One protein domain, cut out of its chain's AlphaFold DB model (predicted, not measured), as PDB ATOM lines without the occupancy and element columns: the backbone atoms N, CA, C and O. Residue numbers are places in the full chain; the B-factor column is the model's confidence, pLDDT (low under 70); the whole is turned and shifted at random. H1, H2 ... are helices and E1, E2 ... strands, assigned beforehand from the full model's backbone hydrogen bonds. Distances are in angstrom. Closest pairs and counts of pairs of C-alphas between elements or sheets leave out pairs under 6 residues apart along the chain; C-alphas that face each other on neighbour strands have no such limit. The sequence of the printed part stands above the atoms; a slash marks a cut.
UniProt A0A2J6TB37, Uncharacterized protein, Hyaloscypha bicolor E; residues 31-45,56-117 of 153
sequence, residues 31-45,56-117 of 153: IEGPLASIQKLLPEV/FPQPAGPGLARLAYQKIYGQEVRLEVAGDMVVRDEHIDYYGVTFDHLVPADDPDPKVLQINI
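AT A GLANCE: This is residues 31 to 45 and 56 to 117 of the 153 residues of an uncharacterized protein of Hyaloscypha bicolor E (UniProt A0A2J6TB37). A strongly twisted sheet of four strands has the long helix H2 slantwise over one face and the short H1 near one end of its strands; the opposite face is bare. The 77 printed residues run E1 H1 H2 E2 E3 E4; the mixed sheet's order is E2 E3 E1 E4. The class is mixed, helices and strands, in two layers, compact, with a radius of gyration of the C-alphas of 12.3 A, spanning 34 by 25 by 21 A.

HOW THE PARTS SIT: E2, residues 86 to 91, and E3, residues 95 to 101, form an antiparallel hairpin; N 88 and O 98, 2.8 A apart, are within hydrogen-bond range. E1, residues 31 to 33, is antiparallel to E3, with N 31 and O 97 at 3.0 A, and parallel to E4, residues 112 to 117, with N 117 and O 32 at 2.7 A. H2, residues 60 to 73, is on the sheet at a height of 7.7 A; its closest C-alphas to E3 are Gly 61 and Val 97, 5.4 A. H1, residues 35 to 41, is close but not clearly touching H2, Leu 41 to Leu 64 C-alphas 7.9 A. H2 has every O i to N i+4 pair within range, H1 1 of 3, with 3 of 4 i+3 pairs.

IN THESE COORDINATES: E1 begins at C-alpha 31 (179.735, 176.920, 223.354); E4, 16.1 A, ends at C-alpha 117 (179.229, 170.701, 219.811). H2 measures 20.0 A, E3 19.9 A, E2 15.6 A.

THE WHOLE: Residues 46 to 55 are cut out, a C-alpha gap of 14.8 A. H2 to E2 is a long link. Residue 93 is under pLDDT 70.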
ATOM      1  N   ILE A  31     179.401 178.119 224.120       95.81
ATOM      2  CA  ILE A  31     179.735 176.920 223.354       95.81
ATOM      3  C   ILE A  31     179.922 175.749 224.308       95.81
ATOM      4  O   ILE A  31     180.691 175.844 225.261       95.81
ATOM      5  N   GLU A  32     179.212 174.654 224.059       95.44
ATOM      6  CA  GLU A  32     179.192 173.492 224.951       95.44
ATOM      7  C   GLU A  32     179.001 172.188 224.187       95.44
ATOM      8  O   GLU A  32     178.452 172.180 223.087       95.44
ATOM      9  N   GLY A  33     179.421 171.069 224.767       94.06
ATOM     10  CA  GLY A  33     179.124 169.747 224.227       94.06
ATOM     11  C   GLY A  33     179.890 168.624 224.920       94.06
ATOM     12  O   GLY A  33     180.457 168.820 225.997       94.06
ATOM     13  N   PRO A  34     179.893 167.414 224.333       92.75
ATOM     14  CA  PRO A  34     180.548 166.260 224.930       92.75
ATOM     15  C   PRO A  34     182.049 166.496 225.115       92.75
ATOM     16  O   PRO A  34     182.752 166.848 224.162       92.75
ATOM     17  N   LEU A  35     182.556 166.234 226.325       91.31
ATOM     18  CA  LEU A  35     183.972 166.413 226.667       91.31
ATOM     19  C   LEU A  35     184.896 165.686 225.677       91.31
ATOM     20  O   LEU A  35     185.883 166.261 225.229       91.31
ATOM     21  N   ALA A  36     184.536 164.467 225.261       91.50
ATOM     22  CA  ALA A  36     185.302 163.687 224.291       91.50
ATOM     23  C   ALA A  36     185.476 164.404 222.939       91.50
ATOM     24  O   ALA A  36     186.516 164.272 222.295       91.50
ATOM     25  N   SER A  37     184.486 165.184 222.500       93.75
ATOM     26  CA  SER A  37     184.576 165.970 221.265       93.75
ATOM     27  C   SER A  37     185.430 167.221 221.451       93.75
ATOM     28  O   SER A  37     186.230 167.560 220.583       93.75
ATOM     29  N   ILE A  38     185.332 167.871 222.608       94.00
ATOM     30  CA  ILE A  38     186.087 169.093 222.904       94.00
ATOM     31  C   ILE A  38     187.571 168.785 223.142       94.00
ATOM     32  O   ILE A  38     188.442 169.512 222.667       94.00
ATOM     33  N   GLN A  39     187.893 167.649 223.760       93.81
ATOM     34  CA  GLN A  39     189.271 167.164 223.898       93.81
ATOM     35  C   GLN A  39     189.975 166.982 222.547       93.81
ATOM     36  O   GLN A  39     191.183 167.181 222.454       93.81
ATOM     37  N   LYS A  40     189.239 166.662 221.475       95.19
ATOM     38  CA  LYS A  40     189.805 166.562 220.118       95.19
ATOM     39  C   LYS A  40     190.193 167.929 219.550       95.19
ATOM     40  O   LYS A  40     191.117 167.997 218.742       95.19
ATOM     41  N   LEU A  41     189.523 169.005 219.971       95.94
ATOM     42  CA  LEU A  41     189.858 170.384 219.597       95.94
ATOM     43  C   LEU A  41     191.100 170.892 220.339       95.94
ATOM     44  O   LEU A  41     191.893 171.644 219.781       95.94
ATOM     45  N   LEU A  42     191.277 170.473 221.595       95.00
ATOM     46  CA  LEU A  42     192.351 170.931 222.480       95.00
ATOM     47  C   LEU A  42     193.090 169.736 223.122       95.00
ATOM     48  O   LEU A  42     193.059 169.567 224.344       95.00
ATOM     49  N   PRO A  43     193.769 168.890 222.323       93.62
ATOM     50  CA  PRO A  43     194.368 167.645 222.815       93.62
ATOM     51  C   PRO A  43     195.598 167.858 223.707       93.62
ATOM     52  O   PRO A  43     196.025 166.933 224.388       93.62
ATOM     53  N   GLU A  44     196.189 169.052 223.681       91.88
ATOM     54  CA  GLU A  44     197.381 169.403 224.464       91.88
ATOM     55  C   GLU A  44     197.034 170.045 225.814       91.88
ATOM     56  O   GLU A  44     197.915 170.276 226.640       91.88
ATOM     57  N   VAL A  45     195.754 170.344 226.046       90.19
ATOM     58  CA  VAL A  45     195.293 170.970 227.283       90.19
ATOM     59  C   VAL A  45     195.084 169.913 228.367       90.19
ATOM     60  O   VAL A  45     194.548 168.837 228.112       90.19
ATOM     61  N   PHE A  56     188.849 178.656 238.414       84.88
ATOM     62  CA  PHE A  56     188.358 179.377 237.251       84.88
ATOM     63  C   PHE A  56     189.350 180.477 236.816       84.88
ATOM     64  O   PHE A  56     189.859 181.204 237.679       84.88
ATOM     65  N   PRO A  57     189.567 180.675 235.501       86.56
ATOM     66  CA  PRO A  57     189.155 179.777 234.421       86.56
ATOM     67  C   PRO A  57     190.069 178.544 234.343       86.56
ATOM     68  O   PRO A  57     191.279 178.639 234.579       86.56
ATOM     69  N   GLN A  58     189.514 177.398 233.960       87.25
ATOM     70  CA  GLN A  58     190.307 176.235 233.590       87.25
ATOM     71  C   GLN A  58     191.096 176.513 232.304       87.25
ATOM     72  O   GLN A  58     190.621 177.233 231.430       87.25
ATOM     73  N   PRO A  59     192.268 175.885 232.094       88.25
ATOM     74  CA  PRO A  59     193.051 176.080 230.871       88.25
ATOM     75  C   PRO A  59     192.273 175.832 229.564       88.25
ATOM     76  O   PRO A  59     192.550 176.465 228.545       88.25
ATOM     77  N   ALA A  60     191.291 174.925 229.587       89.62
ATOM     78  CA  ALA A  60     190.479 174.584 228.423       89.62
ATOM     79  C   ALA A  60     189.454 175.663 228.032       89.62
ATOM     80  O   ALA A  60     189.137 175.768 226.846       89.62
ATOM     81  N   GLY A  61     188.975 176.494 228.963       92.19
ATOM     82  CA  GLY A  61     187.874 177.420 228.688       92.19
ATOM     83  C   GLY A  61     188.307 178.556 227.777       92.19
ATOM     84  O   GLY A  61     187.735 178.702 226.696       92.19
ATOM     85  N   PRO A  62     189.375 179.304 228.115       93.44
ATOM     86  CA  PRO A  62     189.947 180.313 227.230       93.44
ATOM     87  C   PRO A  62     190.392 179.729 225.882       93.44
ATOM     88  O   PRO A  62     190.256 180.386 224.851       93.44
ATOM     89  N   GLY A  63     190.886 178.484 225.866       94.25
ATOM     90  CA  GLY A  63     191.237 177.779 224.631       94.25
ATOM     91  C   GLY A  63     190.028 177.556 223.720       94.25
ATOM     92  O   GLY A  63     190.079 177.875 222.530       94.25
ATOM     93  N   LEU A  64     188.922 177.063 224.281       95.38
ATOM     94  CA  LEU A  64     187.684 176.817 223.543       95.38
ATOM     95  C   LEU A  64     187.020 178.130 223.107       95.38
ATOM     96  O   LEU A  64     186.578 178.238 221.963       95.38
ATOM     97  N   ALA A  65     187.021 179.147 223.974       95.62
ATOM     98  CA  ALA A  65     186.516 180.483 223.666       95.62
ATOM     99  C   ALA A  65     187.273 181.109 222.488       95.62
ATOM    100  O   ALA A  65     186.654 181.609 221.549       95.62
ATOM    101  N   ARG A  66     188.610 181.014 222.476       95.44
ATOM    102  CA  ARG A  66     189.443 181.503 221.369       95.44
ATOM    103  C   ARG A  66     189.144 180.776 220.056       95.44
ATOM    104  O   ARG A  66     189.007 181.440 219.030       95.44
ATOM    105  N   LEU A  67     189.020 179.446 220.074       95.88
ATOM    106  CA  LEU A  67     188.673 178.669 218.876       95.88
ATOM    107  C   LEU A  67     187.294 179.052 218.326       95.88
ATOM    108  O   LEU A  67     187.144 179.264 217.121       95.88
ATOM    109  N   ALA A  68     186.295 179.179 219.201       95.50
ATOM    110  CA  ALA A  68     184.955 179.606 218.816       95.50
ATOM    111  C   ALA A  68     184.972 181.024 218.230       95.50
ATOM    112  O   ALA A  68     184.434 181.239 217.146       95.50
ATOM    113  N   TYR A  69     185.653 181.967 218.887       95.00
ATOM    114  CA  TYR A  69     185.816 183.339 218.406       95.00
ATOM    115  C   TYR A  69     186.413 183.380 216.994       95.00
ATOM    116  O   TYR A  69     185.835 183.981 216.089       95.00
ATOM    117  N   GLN A  70     187.538 182.691 216.783       94.50
ATOM    118  CA  GLN A  70     188.202 182.639 215.481       94.50
ATOM    119  C   GLN A  70     187.291 182.064 214.402       94.50
ATOM    120  O   GLN A  70     187.294 182.548 213.270       94.50
ATOM    121  N   LYS A  71     186.491 181.046 214.739       93.81
ATOM    122  CA  LYS A  71     185.595 180.414 213.773       93.81
ATOM    123  C   LYS A  71     184.382 181.277 213.428       93.81
ATOM    124  O   LYS A  71     183.959 181.267 212.276       93.81
ATOM    125  N   ILE A  72     183.851 182.022 214.395       91.94
ATOM    126  CA  ILE A  72     182.711 182.929 214.205       91.94
ATOM    127  C   ILE A  72     183.130 184.161 213.394       91.94
ATOM    128  O   ILE A  72     182.446 184.522 212.438       91.94
ATOM    129  N   TYR A  73     184.253 184.791 213.750       91.25
ATOM    130  CA  TYR A  73     184.646 186.094 213.199       91.25
ATOM    131  C   TYR A  73     185.729 186.027 212.116       91.25
ATOM    132  O   TYR A  73     186.023 187.040 211.483       91.25
ATOM    133  N   GLY A  74     186.341 184.862 211.891       91.44
ATOM    134  CA  GLY A  74     187.371 184.671 210.867       91.44
ATOM    135  C   GLY A  74     188.706 185.360 211.167       91.44
ATOM    136  O   GLY A  74     189.497 185.572 210.250       91.44
ATOM    137  N   GLN A  75     188.962 185.731 212.425       91.06
ATOM    138  CA  GLN A  75     190.175 186.443 212.835       91.06
ATOM    139  C   GLN A  75     190.594 186.118 214.274       91.06
ATOM    140  O   GLN A  75     189.824 185.574 215.061       91.06
ATOM    141  N   GLU A  76     191.827 186.482 214.620       92.44
ATOM    142  CA  GLU A  76     192.355 186.359 215.979       92.44
ATOM    143  C   GLU A  76     191.642 187.285 216.976       92.44
ATOM    144  O   GLU A  76     191.075 188.319 216.612       92.44
ATOM    145  N   VAL A  77     191.686 186.903 218.255       89.62
ATOM    146  CA  VAL A  77     191.141 187.704 219.360       89.62
ATOM    147  C   VAL A  77     191.905 189.024 219.473       89.62
ATOM    148  O   VAL A  77     193.137 189.033 219.476       89.62
ATOM    149  N   ARG A  78     191.171 190.133 219.620       90.00
ATOM    150  CA  ARG A  78     191.730 191.482 219.781       90.00
ATOM    151  C   ARG A  78     191.979 191.771 221.261       90.00
ATOM    152  O   ARG A  78     191.127 192.329 221.945       90.00
ATOM    153  N   LEU A  79     193.139 191.361 221.769       84.94
ATOM    154  CA  LEU A  79     193.476 191.457 223.199       84.94
ATOM    155  C   LEU A  79     193.522 192.906 223.719       84.94
ATOM    156  O   LEU A  79     193.365 193.146 224.913       84.94
ATOM    157  N   GLU A  80     193.745 193.868 222.831       88.69
ATOM    158  CA  GLU A  80     193.750 195.300 223.119       88.69
ATOM    159  C   GLU A  80     192.348 195.924 223.228       88.69
ATOM    160  O   GLU A  80     192.217 197.055 223.704       88.69
ATOM    161  N   VAL A  81     191.300 195.213 222.802       87.62
ATOM    162  CA  VAL A  81     189.921 195.711 222.833       87.62
ATOM    163  C   VAL A  81     189.266 195.299 224.147       87.62
ATOM    164  O   VAL A  81     189.015 194.126 224.414       87.62
ATOM    165  N   ALA A  82     188.971 196.289 224.990       86.56
ATOM    166  CA  ALA A  82     188.291 196.049 226.256       86.56
ATOM    167  C   ALA A  82     186.913 195.408 226.027       86.56
ATOM    168  O   ALA A  82     186.124 195.883 225.213       86.56
ATOM    169  N   GLY A  83     186.621 194.345 226.778       83.94
ATOM    170  CA  GLY A  83     185.358 193.614 226.659       83.94
ATOM    171  C   GLY A  83     185.330 192.580 225.532       83.94
ATOM    172  O   GLY A  83     184.314 191.908 225.376       83.94
ATOM    173  N   ASP A  84     186.411 192.421 224.763       89.62
ATOM    174  CA  ASP A  84     186.520 191.369 223.754       89.62
ATOM    175  C   ASP A  84     187.062 190.064 224.369       89.62
ATOM    176  O   ASP A  84     188.016 190.082 225.145       89.62
ATOM    177  N   MET A  85     186.426 188.934 224.045       92.25
ATOM    178  CA  MET A  85     186.720 187.593 224.578       92.25
ATOM    179  C   MET A  85     186.887 187.555 226.112       92.25
ATOM    180  O   MET A  85     187.890 187.085 226.649       92.25
ATOM    181  N   VAL A  86     185.895 188.052 226.855       92.50
ATOM    182  CA  VAL A  86     185.899 187.979 228.328       92.50
ATOM    183  C   VAL A  86     185.223 186.688 228.773       92.50
ATOM    184  O   VAL A  86     184.000 186.586 228.714       92.50
ATOM    185  N   VAL A  87     185.997 185.706 229.239       93.81
ATOM    186  CA  VAL A  87     185.449 184.455 229.793       93.81
ATOM    187  C   VAL A  87     184.631 184.761 231.050       93.81
ATOM    188  O   VAL A  87     185.106 185.429 231.970       93.81
ATOM    189  N   ARG A  88     183.382 184.294 231.069       93.00
ATOM    190  CA  ARG A  88     182.407 184.529 232.140       93.00
ATOM    191  C   ARG A  88     182.151 183.305 232.988       93.00
ATOM    192  O   ARG A  88     181.967 183.458 234.188       93.00
ATOM    193  N   ASP A  89     182.102 182.137 232.359       90.06
ATOM    194  CA  ASP A  89     181.687 180.919 233.039       90.06
ATOM    195  C   ASP A  89     182.174 179.658 232.322       90.06
ATOM    196  O   ASP A  89     182.463 179.690 231.120       90.06
ATOM    197  N   GLU A  90     182.226 178.556 233.062       88.00
ATOM    198  CA  GLU A  90     182.597 177.222 232.596       88.00
ATOM    199  C   GLU A  90     181.679 176.164 233.218       88.00
ATOM    200  O   GLU A  90     181.435 176.159 234.422       88.00
ATOM    201  N   HIS A  91     181.207 175.222 232.402       81.31
ATOM    202  CA  HIS A  91     180.338 174.118 232.827       81.31
ATOM    203  C   HIS A  91     181.010 172.770 232.542       81.31
ATOM    204  O   HIS A  91     181.899 172.703 231.696       81.31
ATOM    205  N   ILE A  92     180.630 171.706 233.267       73.94
ATOM    206  CA  ILE A  92     181.400 170.438 233.312       73.94
ATOM    207  C   ILE A  92     180.552 169.203 233.015       73.94
ATOM    208  O   ILE A  92     181.069 168.267 232.410       73.94
ATOM    209  N   ASP A  93     179.262 169.201 233.373       66.38
ATOM    210  CA  ASP A  93     178.343 168.094 233.045       66.38
ATOM    211  C   ASP A  93     178.260 167.872 231.524       66.38
ATOM    212  O   ASP A  93     178.284 166.744 231.036       66.38
ATOM    213  N   TYR A  94     178.261 168.981 230.783       78.75
ATOM    214  CA  TYR A  94     178.742 169.094 229.412       78.75
ATOM    215  C   TYR A  94     179.805 170.179 229.437       78.75
ATOM    216  O   TYR A  94     179.538 171.270 229.949       78.75
ATOM    217  N   TYR A  95     181.011 169.885 228.940       87.75
ATOM    218  CA  TYR A  95     182.058 170.894 228.988       87.75
ATOM    219  C   TYR A  95     181.645 172.070 228.110       87.75
ATOM    220  O   TYR A  95     181.305 171.891 226.938       87.75
ATOM    221  N   GLY A  96     181.659 173.264 228.680       92.50
ATOM    222  CA  GLY A  96     181.254 174.461 227.971       92.50
ATOM    223  C   GLY A  96     181.904 175.698 228.542       92.50
ATOM    224  O   GLY A  96     182.286 175.727 229.709       92.50
ATOM    225  N   VAL A  97     182.025 176.717 227.703       94.94
ATOM    226  CA  VAL A  97     182.524 178.032 228.091       94.94
ATOM    227  C   VAL A  97     181.552 179.100 227.619       94.94
ATOM    228  O   VAL A  97     181.054 179.060 226.489       94.94
ATOM    229  N   THR A  98     181.315 180.069 228.492       95.75
ATOM    230  CA  THR A  98     180.590 181.294 228.174       95.75
ATOM    231  C   THR A  98     181.582 182.440 228.139       95.75
ATOM    232  O   THR A  98     182.332 182.639 229.097       95.75
ATOM    233  N   PHE A  99     181.593 183.217 227.062       95.56
ATOM    234  CA  PHE A  99     182.434 184.404 226.947       95.56
ATOM    235  C   PHE A  99     181.697 185.557 226.277       95.56
ATOM    236  O   PHE A  99     180.815 185.359 225.444       95.56
ATOM    237  N   ASP A 100     182.076 186.772 226.640       95.19
ATOM    238  CA  ASP A 100     181.528 187.986 226.056       95.19
ATOM    239  C   ASP A 100     182.409 188.495 224.920       95.19
ATOM    240  O   ASP A 100     183.637 188.487 225.006       95.19
ATOM    241  N   HIS A 101     181.755 188.991 223.881       94.31
ATOM    242  CA  HIS A 101     182.337 189.786 222.818       94.31
ATOM    243  C   HIS A 101     181.701 191.174 222.849       94.31
ATOM    244  O   HIS A 101     180.514 191.309 222.560       94.31
ATOM    245  N   LEU A 102     182.468 192.194 223.242       93.69
ATOM    246  CA  LEU A 102     182.053 193.605 223.317       93.69
ATOM    247  C   LEU A 102     180.826 193.878 224.211       93.69
ATOM    248  O   LEU A 102     180.223 194.947 224.121       93.69
ATOM    249  N   VAL A 103     180.444 192.935 225.077       93.31
ATOM    250  CA  VAL A 103     179.309 193.101 225.995       93.31
ATOM    251  C   VAL A 103     179.702 194.070 227.118       93.31
ATOM    252  O   VAL A 103     180.710 193.829 227.796       93.31
ATOM    253  N   PRO A 104     178.930 195.148 227.354       92.62
ATOM    254  CA  PRO A 104     179.152 196.035 228.489       92.62
ATOM    255  C   PRO A 104     179.103 195.272 229.816       92.62
ATOM    256  O   PRO A 104     178.283 194.379 230.009       92.62
ATOM    257  N   ALA A 105     179.982 195.622 230.756       88.56
ATOM    258  CA  ALA A 105     180.080 194.908 232.031       88.56
ATOM    259  C   ALA A 105     178.815 195.025 232.903       88.56
ATOM    260  O   ALA A 105     178.610 194.198 233.789       88.56
ATOM    261  N   ASP A 106     178.002 196.050 232.665       90.31
ATOM    262  CA  ASP A 106     176.767 196.380 233.369       90.31
ATOM    263  C   ASP A 106     175.494 195.976 232.606       90.31
ATOM    264  O   ASP A 106     174.399 196.259 233.088       90.31
ATOM    265  N   ASP A 107     175.616 195.303 231.455       92.62
ATOM    266  CA  ASP A 107     174.464 194.801 230.702       92.62
ATOM    267  C   ASP A 107     173.816 193.606 231.436       92.62
ATOM    268  O   ASP A 107     174.444 192.544 231.558       92.62
ATOM    269  N   PRO A 108     172.574 193.745 231.944       91.06
ATOM    270  CA  PRO A 108     171.916 192.681 232.692       91.06
ATOM    271  C   PRO A 108     171.335 191.580 231.793       91.06
ATOM    272  O   PRO A 108     171.016 190.510 232.310       91.06
ATOM    273  N   ASP A 109     171.167 191.829 230.490       92.50
ATOM    274  CA  ASP A 109     170.494 190.919 229.555       92.50
ATOM    275  C   ASP A 109     171.142 190.965 228.157       92.50
ATOM    276  O   ASP A 109     170.532 191.411 227.176       92.50
ATOM    277  N   PRO A 110     172.408 190.528 228.036       91.75
ATOM    278  CA  PRO A 110     173.086 190.543 226.756       91.75
ATOM    279  C   PRO A 110     172.494 189.500 225.815       91.75
ATOM    280  O   PRO A 110     172.146 188.385 226.210       91.75
ATOM    281  N   LYS A 111     172.475 189.822 224.522       91.12
ATOM    282  CA  LYS A 111     172.129 188.849 223.480       91.12
ATOM    283  C   LYS A 111     173.065 187.645 223.550       91.12
ATOM    284  O   LYS A 111     174.280 187.820 223.615       91.12
ATOM    285  N   VAL A 112     172.497 186.441 223.463       91.00
ATOM    286  CA  VAL A 112     173.251 185.186 223.575       91.00
ATOM    287  C   VAL A 112     173.234 184.400 222.267       91.00
ATOM    288  O   VAL A 112     172.173 184.126 221.711       91.00
ATOM    289  N   LEU A 113     174.409 183.985 221.798       91.44
ATOM    290  CA  LEU A 113     174.580 182.950 220.784       91.44
ATOM    291  C   LEU A 113     174.961 181.643 221.466       91.44
ATOM    292  O   LEU A 113     176.034 181.541 222.056       91.44
ATOM    293  N   GLN A 114     174.104 180.636 221.342       92.81
ATOM    294  CA  GLN A 114     174.392 179.299 221.841       92.81
ATOM    295  C   GLN A 114     174.806 178.371 220.702       92.81
ATOM    296  O   GLN A 114     174.112 178.282 219.684       92.81
ATOM    297  N   ILE A 115     175.921 177.671 220.893       94.00
ATOM    298  CA  ILE A 115     176.529 176.742 219.945       94.00
ATOM    299  C   ILE A 115     176.707 175.391 220.639       94.00
ATOM    300  O   ILE A 115     177.400 175.288 221.647       94.00
ATOM    301  N   ASN A 116     176.109 174.346 220.074       94.12
ATOM    302  CA  ASN A 116     176.242 172.987 220.588       94.12
ATOM    303  C   ASN A 116     177.278 172.219 219.756       94.12
ATOM    304  O   ASN A 116     177.134 172.104 218.539       94.12
ATOM    305  N   ILE A 117     178.298 171.663 220.400       95.44
ATOM    306  CA  ILE A 117     179.229 170.701 219.811       95.44
ATOM    307  C   ILE A 117     178.560 169.329 219.800       95.44
ATOM    308  O   ILE A 117     178.074 168.853 220.825       95.44
TER     309      ILE A 117